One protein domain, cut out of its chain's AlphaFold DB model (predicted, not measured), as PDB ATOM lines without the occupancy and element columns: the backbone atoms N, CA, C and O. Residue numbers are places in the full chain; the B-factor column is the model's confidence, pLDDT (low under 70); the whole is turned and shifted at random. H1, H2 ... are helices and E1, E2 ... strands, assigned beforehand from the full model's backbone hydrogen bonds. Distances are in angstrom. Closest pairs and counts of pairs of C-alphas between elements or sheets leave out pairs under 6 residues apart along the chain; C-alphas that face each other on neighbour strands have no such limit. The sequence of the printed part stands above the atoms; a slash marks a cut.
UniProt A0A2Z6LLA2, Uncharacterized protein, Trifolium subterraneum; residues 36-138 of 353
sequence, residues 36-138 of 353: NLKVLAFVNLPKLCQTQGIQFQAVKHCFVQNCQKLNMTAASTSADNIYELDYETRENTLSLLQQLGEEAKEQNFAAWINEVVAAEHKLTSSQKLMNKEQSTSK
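What this domain is: This is residues 36 to 138 of the 353 residues of an uncharacterized protein of Trifolium subterraneum (UniProt A0A2Z6LLA2). A two-stranded parallel sheet, E1 and E2, with long loops lies beside a helical hairpin, H2 and H3; short H1 packs on H3, whose residues 124 to 138 stick out as an arm. The 103 printed residues run E1, E2, H1, H2, H3, mostly helix. The whole is loose, radius of gyration of the C-alphas 16.8 A, spanning 61 by 30 by 21 A.

How they stand to each other: E1, residues 39 to 43, and E2, residues 61 to 65, are parallel; N 40 and O 61 are 2.8 A apart, within hydrogen-bond range. E2 is near H3, residues 107 to 138. H3, with residues 109 to 117 alone, touches H2, residues 87 to 103, closest at C-alphas of Gly 101 and Ala 110, 5.0 A; this hairpin's tilt is 37 degrees, only just steep, opposite ways. H3, with residues 112 to 119 alone, touches H1, residues 79 to 84, closest at C-alphas of Ala 79 and Val 116, 4.9 A. Every O i to N i+4 pair is within hydrogen-bond range in H2 and H3; H1 has 0 of 2, and 1 of 3 for i+3.

Where its parts are: E1 starts at C-alpha 39 (140.856, 117.177, 87.645). H2 measures 24.1 A, H3 46.8 A, ending at C-alpha 138 (171.663, 142.205, 78.808).

The domain as a whole: The printed part has no cut. Links E1 to E2 and E2 to H1 are long. Mean pLDDT of the printed part is 72.3, with 43 residues under 70, among them 71 to 83.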
ATOM      1  N   ASN A  36     145.009 112.819  95.568       84.81
ATOM      2  CA  ASN A  36     145.792 113.441  94.506       84.81
ATOM      3  C   ASN A  36     144.964 113.776  93.259       84.81
ATOM      4  O   ASN A  36     145.543 114.211  92.271       84.81
ATOM      5  N   LEU A  37     143.637 113.603  93.297       87.38
ATOM      6  CA  LEU A  37     142.773 113.931  92.168       87.38
ATOM      7  C   LEU A  37     142.669 115.450  92.025       87.38
ATOM      8  O   LEU A  37     142.106 116.128  92.882       87.38
ATOM      9  N   LYS A  38     143.218 115.978  90.936       86.50
ATOM     10  CA  LYS A  38     143.256 117.410  90.632       86.50
ATOM     11  C   LYS A  38     142.145 117.803  89.669       86.50
ATOM     12  O   LYS A  38     141.564 118.872  89.843       86.50
ATOM     13  N   VAL A  39     141.848 116.939  88.698       85.12
ATOM     14  CA  VAL A  39     140.856 117.177  87.645       85.12
ATOM     15  C   VAL A  39     139.826 116.054  87.614       85.12
ATOM     16  O   VAL A  39     140.173 114.873  87.601       85.12
ATOM     17  N   LEU A  40     138.555 116.435  87.576       88.19
ATOM     18  CA  LEU A  40     137.415 115.544  87.465       88.19
ATOM     19  C   LEU A  40     136.444 116.079  86.416       88.19
ATOM     20  O   LEU A  40     135.947 117.192  86.563       88.19
ATOM     21  N   ALA A  41     136.136 115.284  85.396       87.50
ATOM     22  CA  ALA A  41     135.138 115.638  84.394       87.50
ATOM     23  C   ALA A  41     134.101 114.522  84.224       87.50
ATOM     24  O   ALA A  41     134.447 113.366  83.975       87.50
ATOM     25  N   PHE A  42     132.826 114.886  84.341       89.38
ATOM     26  CA  PHE A  42     131.669 114.022  84.130       89.38
ATOM     27  C   PHE A  42     130.781 114.605  83.038       89.38
ATOM     28  O   PHE A  42     130.253 115.705  83.188       89.38
ATOM     29  N   VAL A  43     130.609 113.869  81.942       87.88
ATOM     30  CA  VAL A  43     129.873 114.343  80.763       87.88
ATOM     31  C   VAL A  43     128.849 113.298  80.337       87.88
ATOM     32  O   VAL A  43     129.198 112.147  80.090       87.88
ATOM     33  N   ASN A  44     127.578 113.682  80.217       89.56
ATOM     34  CA  ASN A  44     126.497 112.807  79.740       89.56
ATOM     35  C   ASN A  44     126.324 111.527  80.587       89.56
ATOM     36  O   ASN A  44     126.288 110.418  80.052       89.56
ATOM     37  N   LEU A  45     126.208 111.678  81.914       90.38
ATOM     38  CA  LEU A  45     126.019 110.570  82.865       90.38
ATOM     39  C   LEU A  45     124.637 110.659  83.549       90.38
ATOM     40  O   LEU A  45     124.548 110.979  84.736       90.38
ATOM     41  N   PRO A  46     123.525 110.403  82.834       87.25
ATOM     42  CA  PRO A  46     122.173 110.656  83.342       87.25
ATOM     43  C   PRO A  46     121.774 109.780  84.534       87.25
ATOM     44  O   PRO A  46     120.985 110.211  85.376       87.25
ATOM     45  N   LYS A  47     122.308 108.556  84.623       88.94
ATOM     46  CA  LYS A  47     122.032 107.639  85.739       88.94
ATOM     47  C   LYS A  47     122.962 107.837  86.934       88.94
ATOM     48  O   LYS A  47     122.687 107.280  87.997       88.94
ATOM     49  N   LEU A  48     124.019 108.638  86.798       86.50
ATOM     50  CA  LEU A  48     124.991 108.823  87.864       86.50
ATOM     51  C   LEU A  48     124.381 109.684  88.972       86.50
ATOM     52  O   LEU A  48     124.110 110.872  88.790       86.50
ATOM     53  N   CYS A  49     124.141 109.057  90.121       74.94
ATOM     54  CA  CYS A  49     123.485 109.681  91.263       74.94
ATOM     55  C   CYS A  49     124.500 110.042  92.346       74.94
ATOM     56  O   CYS A  49     125.371 109.245  92.693       74.94
ATOM     57  N   GLN A  50     124.318 111.199  92.978       66.56
ATOM     58  CA  GLN A  50     125.078 111.619  94.159       66.56
ATOM     59  C   GLN A  50     124.582 110.957  95.460       66.56
ATOM     60  O   GLN A  50     124.609 111.549  96.533       66.56
ATOM     61  N   THR A  51     124.087 109.723  95.404       56.34
ATOM     62  CA  THR A  51     123.676 108.990  96.615       56.34
ATOM     63  C   THR A  51     124.872 108.527  97.444       56.34
ATOM     64  O   THR A  51     124.715 108.044  98.562       56.34
ATOM     65  N   GLN A  52     126.086 108.691  96.927       54.97
ATOM     66  CA  GLN A  52     127.313 108.374  97.628       54.97
ATOM     67  C   GLN A  52     127.930 109.665  98.140       54.97
ATOM     68  O   GLN A  52     128.194 110.574  97.357       54.97
ATOM     69  N   GLY A  53     128.213 109.720  99.443       51.66
ATOM     70  CA  GLY A  53     128.979 110.776 100.113       51.66
ATOM     71  C   GLY A  53     130.435 110.890  99.640       51.66
ATOM     72  O   GLY A  53     131.331 111.143 100.445       51.66
ATOM     73  N   ILE A  54     130.688 110.686  98.346       58.09
ATOM     74  CA  ILE A  54     131.928 111.001  97.656       58.09
ATOM     75  C   ILE A  54     132.000 112.521  97.603       58.09
ATOM     76  O   ILE A  54     131.538 113.193  96.684       58.09
ATOM     77  N   GLN A  55     132.556 113.070  98.668       58.84
ATOM     78  CA  GLN A  55     132.984 114.446  98.698       58.84
ATOM     79  C   GLN A  55     134.303 114.539  97.939       58.84
ATOM     80  O   GLN A  55     135.355 114.151  98.442       58.84
ATOM     81  N   PHE A  56     134.256 115.114  96.741       70.44
ATOM     82  CA  PHE A  56     135.438 115.535  95.989       70.44
ATOM     83  C   PHE A  56     136.047 116.823  96.574       70.44
ATOM     84  O   PHE A  56     136.442 117.717  95.840       70.44
ATOM     85  N   GLN A  57     136.110 116.939  97.905       62.19
ATOM     86  CA  GLN A  57     136.544 118.159  98.601       62.19
ATOM     87  C   GLN A  57     137.971 118.594  98.241       62.19
ATOM     88  O   GLN A  57     138.295 119.769  98.370       62.19
ATOM     89  N   ALA A  58     138.814 117.659  97.795       67.31
ATOM     90  CA  ALA A  58     140.187 117.935  97.381       67.31
ATOM     91  C   ALA A  58     140.337 118.226  95.876       67.31
ATOM     92  O   ALA A  58     141.417 118.630  95.446       67.31
ATOM     93  N   VAL A  59     139.286 118.024  95.070       78.62
ATOM     94  CA  VAL A  59     139.377 118.197  93.618       78.62
ATOM     95  C   VAL A  59     139.286 119.675  93.284       78.62
ATOM     96  O   VAL A  59     138.250 120.306  93.473       78.62
ATOM     97  N   LYS A  60     140.388 120.215  92.766       78.81
ATOM     98  CA  LYS A  60     140.485 121.624  92.381       78.81
ATOM     99  C   LYS A  60     139.686 121.937  91.127       78.81
ATOM    100  O   LYS A  60     139.159 123.030  91.032       78.81
ATOM    101  N   HIS A  61     139.580 121.011  90.182       80.06
ATOM    102  CA  HIS A  61     138.916 121.251  88.903       80.06
ATOM    103  C   HIS A  61     137.828 120.225  88.698       80.06
ATOM    104  O   HIS A  61     138.121 119.052  88.480       80.06
ATOM    105  N   CYS A  62     136.576 120.657  88.790       82.62
ATOM    106  CA  CYS A  62     135.444 119.779  88.577       82.62
ATOM    107  C   CYS A  62     134.537 120.329  87.483       82.62
ATOM    108  O   CYS A  62     134.058 121.457  87.571       82.62
ATOM    109  N   PHE A  63     134.297 119.499  86.478       82.62
ATOM    110  CA  PHE A  63     133.371 119.768  85.400       82.62
ATOM    111  C   PHE A  63     132.273 118.703  85.390       82.62
ATOM    112  O   PHE A  63     132.560 117.505  85.385       82.62
ATOM    113  N   VAL A  64     131.012 119.131  85.398       83.94
ATOM    114  CA  VAL A  64     129.852 118.236  85.382       83.94
ATOM    115  C   VAL A  64     128.842 118.762  84.374       83.94
ATOM    116  O   VAL A  64     128.358 119.883  84.504       83.94
ATOM    117  N   GLN A  65     128.496 117.938  83.390       84.12
ATOM    118  CA  GLN A  65     127.553 118.281  82.332       84.12
ATOM    119  C   GLN A  65     126.608 117.124  82.053       84.12
ATOM    120  O   GLN A  65     127.020 115.966  81.985       84.12
ATOM    121  N   ASN A  66     125.324 117.444  81.884       84.25
ATOM    122  CA  ASN A  66     124.269 116.475  81.573       84.25
ATOM    123  C   ASN A  66     124.219 115.285  82.553       84.25
ATOM    124  O   ASN A  66     123.886 114.159  82.186       84.25
ATOM    125  N   CYS A  67     124.545 115.543  83.824       84.56
ATOM    126  CA  CYS A  67     124.477 114.576  84.918       84.56
ATOM    127  C   CYS A  67     123.312 114.954  85.846       84.56
ATOM    128  O   CYS A  67     123.498 115.622  86.859       84.56
ATOM    129  N   GLN A  68     122.091 114.561  85.471       75.81
ATOM    130  CA  GLN A  68     120.843 115.049  86.086       75.81
ATOM    131  C   GLN A  68     120.753 114.826  87.602       75.81
ATOM    132  O   GLN A  68     120.130 115.612  88.309       75.81
ATOM    133  N   LYS A  69     121.366 113.752  88.106       74.50
ATOM    134  CA  LYS A  69     121.267 113.328  89.512       74.50
ATOM    135  C   LYS A  69     122.540 113.597  90.314       74.50
ATOM    136  O   LYS A  69     122.695 113.093  91.430       74.50
ATOM    137  N   LEU A  70     123.450 114.386  89.752       74.94
ATOM    138  CA  LEU A  70     124.767 114.662  90.304       74.94
ATOM    139  C   LEU A  70     124.818 116.126  90.750       74.94
ATOM    140  O   LEU A  70     125.252 117.005  90.014       74.94
ATOM    141  N   ASN A  71     124.336 116.402  91.961       61.50
ATOM    142  CA  ASN A  71     124.319 117.762  92.496       61.50
ATOM    143  C   ASN A  71     125.643 118.087  93.195       61.50
ATOM    144  O   ASN A  71     125.730 118.171  94.420       61.50
ATOM    145  N   MET A  72     126.727 118.237  92.435       63.97
ATOM    146  CA  MET A  72     127.970 118.662  93.067       63.97
ATOM    147  C   MET A  72     127.791 120.059  93.651       63.97
ATOM    148  O   MET A  72     127.634 121.034  92.924       63.97
ATOM    149  N   THR A  73     127.908 120.168  94.976       49.88
ATOM    150  CA  THR A  73     128.227 121.429  95.653       49.88
ATOM    151  C   THR A  73     129.692 121.763  95.358       49.88
ATOM    152  O   THR A  73     130.530 121.819  96.251       49.88
ATOM    153  N   ALA A  74     130.049 121.850  94.080       49.84
ATOM    154  CA  ALA A  74     131.366 122.275  93.665       49.84
ATOM    155  C   ALA A  74     131.377 123.799  93.738       49.84
ATOM    156  O   ALA A  74     130.572 124.468  93.094       49.84
ATOM    157  N   ALA A  75     132.305 124.346  94.518       41.72
ATOM    158  CA  ALA A  75     132.832 125.657  94.196       41.72
ATOM    159  C   ALA A  75     133.469 125.493  92.814       41.72
ATOM    160  O   ALA A  75     134.471 124.794  92.683       41.72
ATOM    161  N   SER A  76     132.825 126.015  91.774       48.53
ATOM    162  CA  SER A  76     133.418 126.106  90.447       48.53
ATOM    163  C   SER A  76     134.681 126.940  90.584       48.53
ATOM    164  O   SER A  76     134.641 128.160  90.730       48.53
ATOM    165  N   THR A  77     135.816 126.264  90.638       49.06
ATOM    166  CA  THR A  77     137.102 126.935  90.697       49.06
ATOM    167  C   THR A  77     137.365 127.513  89.315       49.06
ATOM    168  O   THR A  77     137.197 126.820  88.309       49.06
ATOM    169  N   SER A  78     137.712 128.799  89.266       53.19
ATOM    170  CA  SER A  78     138.007 129.492  88.014       53.19
ATOM    171  C   SER A  78     139.124 128.779  87.250       53.19
ATOM    172  O   SER A  78     139.986 128.114  87.843       53.19
ATOM    173  N   ALA A  79     139.120 128.947  85.927       55.75
ATOM    174  CA  ALA A  79     140.121 128.419  84.999       55.75
ATOM    175  C   ALA A  79     141.582 128.710  85.412       55.75
ATOM    176  O   ALA A  79     142.505 128.004  85.007       55.75
ATOM    177  N   ASP A  80     141.794 129.706  86.278       57.25
ATOM    178  CA  ASP A  80     143.098 130.177  86.742       57.25
ATOM    179  C   ASP A  80     143.940 129.124  87.487       57.25
ATOM    180  O   ASP A  80     145.151 129.291  87.599       57.25
ATOM    181  N   ASN A  81     143.362 128.028  87.990       61.41
ATOM    182  CA  ASN A  81     144.122 127.046  88.783       61.41
ATOM    183  C   ASN A  81     144.660 125.849  87.976       61.41
ATOM    184  O   ASN A  81     145.242 124.928  88.554       61.41
ATOM    185  N   ILE A  82     144.457 125.801  86.655       67.69
ATOM    186  CA  ILE A  82     144.929 124.680  85.814       67.69
ATOM    187  C   ILE A  82     146.462 124.704  85.661       67.69
ATOM    188  O   ILE A  82     147.084 123.669  85.425       67.69
ATOM    189  N   TYR A  83     147.107 125.849  85.913       68.69
ATOM    190  CA  TYR A  83     148.568 126.006  85.834       68.69
ATOM    191  C   TYR A  83     149.358 125.305  86.938       68.69
ATOM    192  O   TYR A  83     150.575 125.197  86.815       68.69
ATOM    193  N   GLU A  84     148.709 124.833  88.002       74.56
ATOM    194  CA  GLU A  84     149.384 124.045  89.042       74.56
ATOM    195  C   GLU A  84     149.618 122.580  88.634       74.56
ATOM    196  O   GLU A  84     150.273 121.830  89.366       74.56
ATOM    197  N   LEU A  85     149.094 122.149  87.483       77.56
ATOM    198  CA  LEU A  85     149.432 120.859  86.889       77.56
ATOM    199  C   LEU A  85     150.858 120.888  86.329       77.56
ATOM    200  O   LEU A  85     151.319 121.911  85.820       77.56
ATOM    201  N   ASP A  86     151.562 119.753  86.394       84.00
ATOM    202  CA  ASP A  86     152.817 119.628  85.659       84.00
ATOM    203  C   ASP A  86     152.547 119.736  84.152       84.00
ATOM    204  O   ASP A  86     151.461 119.400  83.683       84.00
ATOM    205  N   TYR A  87     153.538 120.226  83.405       82.62
ATOM    206  CA  TYR A  87     153.397 120.555  81.985       82.62
ATOM    207  C   TYR A  87     152.778 119.412  81.168       82.62
ATOM    208  O   TYR A  87     151.861 119.644  80.393       82.62
ATOM    209  N   GLU A  88     153.227 118.175  81.383       82.75
ATOM    210  CA  GLU A  88     152.734 117.007  80.648       82.75
ATOM    211  C   GLU A  88     151.259 116.715  80.964       82.75
ATOM    212  O   GLU A  88     150.442 116.588  80.053       82.75
ATOM    213  N   THR A  89     150.888 116.685  82.248       79.38
ATOM    214  CA  THR A  89     149.490 116.491  82.666       79.38
ATOM    215  C   THR A  89     148.596 117.625  82.173       79.38
ATOM    216  O   THR A  89     147.449 117.385  81.797       79.38
ATOM    217  N   ARG A  90     149.112 118.857  82.145       82.69
ATOM    218  CA  ARG A  90     148.394 120.029  81.646       82.69
ATOM    219  C   ARG A  90     148.088 119.907  80.156       82.69
ATOM    220  O   ARG A  90     146.924 120.017  79.800       82.69
ATOM    221  N   GLU A  91     149.088 119.642  79.316       82.19
ATOM    222  CA  GLU A  91     148.899 119.497  77.862       82.19
ATOM    223  C   GLU A  91     147.923 118.360  77.533       82.19
ATOM    224  O   GLU A  91     147.008 118.544  76.733       82.19
ATOM    225  N   ASN A  92     148.048 117.210  78.204       81.62
ATOM    226  CA  ASN A  92     147.135 116.084  77.996       81.62
ATOM    227  C   ASN A  92     145.708 116.431  78.432       81.62
ATOM    228  O   ASN A  92     144.751 116.136  77.719       81.62
ATOM    229  N   THR A  93     145.559 117.108  79.576       81.00
ATOM    230  CA  THR A  93     144.247 117.558  80.056       81.00
ATOM    231  C   THR A  93     143.642 118.559  79.080       81.00
ATOM    232  O   THR A  93     142.491 118.396  78.704       81.00
ATOM    233  N   LEU A  94     144.402 119.555  78.625       82.94
ATOM    234  CA  LEU A  94     143.940 120.556  77.664       82.94
ATOM    235  C   LEU A  94     143.558 119.935  76.326       82.94
ATOM    236  O   LEU A  94     142.513 120.281  75.791       82.94
ATOM    237  N   SER A  95     144.347 118.990  75.816       85.38
ATOM    238  CA  SER A  95     144.032 118.276  74.578       85.38
ATOM    239  C   SER A  95     142.744 117.460  74.715       85.38
ATOM    240  O   SER A  95     141.879 117.536  73.845       85.38
ATOM    241  N   LEU A  96     142.570 116.750  75.834       80.44
ATOM    242  CA  LEU A  96     141.357 115.986  76.123       80.44
ATOM    243  C   LEU A  96     140.135 116.904  76.272       80.44
ATOM    244  O   LEU A  96     139.060 116.623  75.751       80.44
ATOM    245  N   LEU A  97     140.311 118.017  76.977       79.69
ATOM    246  CA  LEU A  97     139.301 119.040  77.188       79.69
ATOM    247  C   LEU A  97     138.913 119.710  75.860       79.69
ATOM    248  O   LEU A  97     137.728 119.850  75.568       79.69
ATOM    249  N   GLN A  98     139.883 120.050  75.016       82.19
ATOM    250  CA  GLN A  98     139.648 120.591  73.683       82.19
ATOM    251  C   GLN A  98     138.900 119.592  72.798       82.19
ATOM    252  O   GLN A  98     137.918 119.972  72.167       82.19
ATOM    253  N   GLN A  99     139.300 118.319  72.803       80.62
ATOM    254  CA  GLN A  99     138.606 117.272  72.056       80.62
ATOM    255  C   GLN A  99     137.152 117.124  72.525       80.62
ATOM    256  O   GLN A  99     136.236 117.072  71.707       80.62
ATOM    257  N   LEU A 100     136.920 117.134  73.841       72.56
ATOM    258  CA  LEU A 100     135.568 117.167  74.394       72.56
ATOM    259  C   LEU A 100     134.805 118.423  73.923       72.56
ATOM    260  O   LEU A 100     133.591 118.374  73.754       72.56
ATOM    261  N   GLY A 101     135.506 119.547  73.729       73.69
ATOM    262  CA  GLY A 101     134.968 120.837  73.294       73.69
ATOM    263  C   GLY A 101     134.441 120.787  71.872       73.69
ATOM    264  O   GLY A 101     133.387 121.342  71.577       73.69
ATOM    265  N   GLU A 102     135.174 120.093  71.008       78.12
ATOM    266  CA  GLU A 102     134.825 119.885  69.606       78.12
ATOM    267  C   GLU A 102     133.686 118.865  69.445       78.12
ATOM    268  O   GLU A 102     132.812 119.038  68.593       78.12
ATOM    269  N   GLU A 103     133.659 117.826  70.284       68.75
ATOM    270  CA  GLU A 103     132.612 116.796  70.284       68.75
ATOM    271  C   GLU A 103     131.295 117.308  70.895       68.75
ATOM    272  O   GLU A 103     130.199 116.992  70.414       68.75
ATOM    273  N   ALA A 104     131.377 118.146  71.932       65.81
ATOM    274  CA  ALA A 104     130.214 118.760  72.544       65.81
ATOM    275  C   ALA A 104     129.694 119.902  71.662       65.81
ATOM    276  O   ALA A 104     130.196 121.020  71.676       65.81
ATOM    277  N   LYS A 105     128.565 119.678  70.985       66.44
ATOM    278  CA  LYS A 105     127.799 120.745  70.301       66.44
ATOM    279  C   LYS A 105     127.227 121.807  71.260       66.44
ATOM    280  O   LYS A 105     126.432 122.653  70.849       66.44
ATOM    281  N   GLU A 106     127.569 121.740  72.542       65.88
ATOM    282  CA  GLU A 106     126.982 122.525  73.613       65.88
ATOM    283  C   GLU A 106     127.848 123.745  73.933       65.88
ATOM    284  O   GLU A 106     128.995 123.641  74.368       65.88
ATOM    285  N   GLN A 107     127.263 124.930  73.741       59.75
ATOM    286  CA  GLN A 107     127.952 126.221  73.842       59.75
ATOM    287  C   GLN A 107     128.603 126.462  75.212       59.75
ATOM    288  O   GLN A 107     129.646 127.105  75.287       59.75
ATOM    289  N   ASN A 108     128.021 125.917  76.283       67.31
ATOM    290  CA  ASN A 108     128.534 126.090  77.642       67.31
ATOM    291  C   ASN A 108     129.871 125.373  77.857       67.31
ATOM    292  O   ASN A 108     130.735 125.894  78.559       67.31
ATOM    293  N   PHE A 109     130.060 124.207  77.235       67.00
ATOM    294  CA  PHE A 109     131.315 123.480  77.373       67.00
ATOM    295  C   PHE A 109     132.422 124.148  76.571       67.00
ATOM    296  O   PHE A 109     133.478 124.447  77.118       67.00
ATOM    297  N   ALA A 110     132.137 124.506  75.319       68.56
ATOM    298  CA  ALA A 110     133.065 125.269  74.496       68.56
ATOM    299  C   ALA A 110     133.480 126.592  75.166       68.56
ATOM    300  O   ALA A 110     134.646 126.969  75.103       68.56
ATOM    301  N   ALA A 111     132.560 127.288  75.842       71.25
ATOM    302  CA  ALA A 111     132.877 128.505  76.587       71.25
ATOM    303  C   ALA A 111     133.850 128.246  77.747       71.25
ATOM    304  O   ALA A 111     134.843 128.959  77.869       71.25
ATOM    305  N   TRP A 112     133.610 127.205  78.547       73.25
ATOM    306  CA  TRP A 112     134.505 126.825  79.643       73.25
ATOM    307  C   TRP A 112     135.892 126.397  79.134       73.25
ATOM    308  O   TRP A 112     136.907 126.854  79.650       73.25
ATOM    309  N   ILE A 113     135.950 125.609  78.057       68.81
ATOM    310  CA  ILE A 113     137.204 125.238  77.384       68.81
ATOM    311  C   ILE A 113     137.957 126.472  76.896       68.81
ATOM    312  O   ILE A 113     139.152 126.612  77.144       68.81
ATOM    313  N   ASN A 114     137.260 127.389  76.229       74.25
ATOM    314  CA  ASN A 114     137.864 128.617  75.734       74.25
ATOM    315  C   ASN A 114     138.367 129.504  76.872       74.25
ATOM    316  O   ASN A 114     139.385 130.159  76.699       74.25
ATOM    317  N   GLU A 115     137.706 129.525  78.030       75.50
ATOM    318  CA  GLU A 115     138.192 130.236  79.216       75.50
ATOM    319  C   GLU A 115     139.513 129.638  79.720       75.50
ATOM    320  O   GLU A 115     140.483 130.367  79.938       75.50
ATOM    321  N   VAL A 116     139.583 128.308  79.806       68.31
ATOM    322  CA  VAL A 116     140.786 127.553  80.185       68.31
ATOM    323  C   VAL A 116     141.945 127.792  79.207       68.31
ATOM    324  O   VAL A 116     143.060 128.117  79.625       68.31
ATOM    325  N   VAL A 117     141.683 127.696  77.904       71.12
ATOM    326  CA  VAL A 117     142.677 127.895  76.837       71.12
ATOM    327  C   VAL A 117     143.090 129.370  76.722       71.12
ATOM    328  O   VAL A 117     144.268 129.692  76.558       71.12
ATOM    329  N   ALA A 118     142.155 130.314  76.857       74.00
ATOM    330  CA  ALA A 118     142.453 131.746  76.798       74.00
ATOM    331  C   ALA A 118     143.310 132.204  77.980       74.00
ATOM    332  O   ALA A 118     144.232 133.009  77.800       74.00
ATOM    333  N   ALA A 119     143.048 131.676  79.177       68.69
ATOM    334  CA  ALA A 119     143.895 131.923  80.333       68.69
ATOM    335  C   ALA A 119     145.343 131.451  80.057       68.69
ATOM    336  O   ALA A 119     146.305 132.118  80.455       68.69
ATOM    337  N   GLU A 120     145.530 130.368  79.292       66.19
ATOM    338  CA  GLU A 120     146.858 129.831  78.982       66.19
ATOM    339  C   GLU A 120     147.603 130.696  77.965       66.19
ATOM    340  O   GLU A 120     148.776 131.042  78.161       66.19
ATOM    341  N   HIS A 121     146.924 131.112  76.897       65.12
ATOM    342  CA  HIS A 121     147.498 132.024  75.910       65.12
ATOM    343  C   HIS A 121     147.924 133.358  76.532       65.12
ATOM    344  O   HIS A 121     148.956 133.927  76.158       65.12
ATOM    345  N   LYS A 122     147.171 133.847  77.523       71.12
ATOM    346  CA  LYS A 122     147.528 135.055  78.271       71.12
ATOM    347  C   LYS A 122     148.851 134.878  79.028       71.12
ATOM    348  O   LYS A 122     149.695 135.771  78.992       71.12
ATOM    349  N   LEU A 123     149.075 133.719  79.643       60.78
ATOM    350  CA  LEU A 123     150.286 133.422  80.414       60.78
ATOM    351  C   LEU A 123     151.520 133.156  79.553       60.78
ATOM    352  O   LEU A 123     152.593 133.685  79.849       60.78
ATOM    353  N   THR A 124     151.387 132.393  78.467       66.06
ATOM    354  CA  THR A 124     152.504 132.154  77.533       66.06
ATOM    355  C   THR A 124     152.992 133.458  76.898       66.06
ATOM    356  O   THR A 124     154.200 133.664  76.746       66.06
ATOM    357  N   SER A 125     152.074 134.387  76.614       72.00
ATOM    358  CA  SER A 125     152.406 135.742  76.169       72.00
ATOM    359  C   SER A 125     153.187 136.520  77.238       72.00
ATOM    360  O   SER A 125     154.257 137.062  76.947       72.00
ATOM    361  N   SER A 126     152.727 136.506  78.497       70.81
ATOM    362  CA  SER A 126     153.414 137.168  79.617       70.81
ATOM    363  C   SER A 126     154.808 136.593  79.892       70.81
ATOM    364  O   SER A 126     155.750 137.349  80.124       70.81
ATOM    365  N   GLN A 127     154.984 135.273  79.812       66.62
ATOM    366  CA  GLN A 127     156.279 134.631  80.043       66.62
ATOM    367  C   GLN A 127     157.274 134.918  78.904       66.62
ATOM    368  O   GLN A 127     158.455 135.179  79.150       66.62
ATOM    369  N   LYS A 128     156.800 134.957  77.651       71.94
ATOM    370  CA  LYS A 128     157.609 135.332  76.480       71.94
ATOM    371  C   LYS A 128     158.045 136.799  76.523       71.94
ATOM    372  O   LYS A 128     159.167 137.107  76.118       71.94
ATOM    373  N   LEU A 129     157.193 137.688  77.038       74.94
ATOM    374  CA  LEU A 129     157.518 139.099  77.246       74.94
ATOM    375  C   LEU A 129     158.632 139.268  78.293       74.94
ATOM    376  O   LEU A 129     159.627 139.938  78.020       74.94
ATOM    377  N   MET A 130     158.524 138.570  79.427       66.56
ATOM    378  CA  MET A 130     159.517 138.606  80.511       66.56
ATOM    379  C   MET A 130     160.913 138.157  80.046       66.56
ATOM    380  O   MET A 130     161.926 138.787  80.356       66.56
ATOM    381  N   ASN A 131     160.972 137.103  79.229       70.94
ATOM    382  CA  ASN A 131     162.230 136.603  78.670       70.94
ATOM    383  C   ASN A 131     162.834 137.563  77.626       70.94
ATOM    384  O   ASN A 131     164.058 137.652  77.498       70.94
ATOM    385  N   LYS A 132     161.996 138.308  76.891       75.94
ATOM    386  CA  LYS A 132     162.439 139.308  75.909       75.94
ATOM    387  C   LYS A 132     163.040 140.544  76.584       75.94
ATOM    388  O   LYS A 132     164.088 141.011  76.144       75.94
ATOM    389  N   GLU A 133     162.436 141.031  77.666       72.00
ATOM    390  CA  GLU A 133     162.946 142.177  78.436       72.00
ATOM    391  C   GLU A 133     164.265 141.863  79.163       72.00
ATOM    392  O   GLU A 133     165.177 142.694  79.199       72.00
ATOM    393  N   GLN A 134     164.444 140.630  79.657       67.44
ATOM    394  CA  GLN A 134     165.744 140.192  80.181       67.44
ATOM    395  C   GLN A 134     166.840 140.142  79.105       67.44
ATOM    396  O   GLN A 134     168.013 140.367  79.413       67.44
ATOM    397  N   SER A 135     166.491 139.847  77.850       62.62
ATOM    398  CA  SER A 135     167.452 139.787  76.744       62.62
ATOM    399  C   SER A 135     167.909 141.181  76.299       62.62
ATOM    400  O   SER A 135     169.111 141.410  76.139       62.62
ATOM    401  N   THR A 136     166.991 142.147  76.194       62.16
ATOM    402  CA  THR A 136     167.316 143.534  75.816       62.16
ATOM    403  C   THR A 136     168.085 144.278  76.910       62.16
ATOM    404  O   THR A 136     168.993 145.053  76.601       62.16
ATOM    405  N   SER A 137     167.816 143.988  78.186       64.56
ATOM    406  CA  SER A 137     168.600 144.522  79.308       64.56
ATOM    407  C   SER A 137     170.061 144.038  79.284       64.56
ATOM    408  O   SER A 137     170.985 144.828  79.487       64.56
ATOM    409  N   LYS A 138     170.304 142.766  78.930       61.62
ATOM    410  CA  LYS A 138     171.663 142.205  78.808       61.62
ATOM    411  C   LYS A 138     172.435 142.743  77.597       61.62
ATOM    412  O   LYS A 138     173.629 142.997  77.718       61.62
TER     413      LYS A 138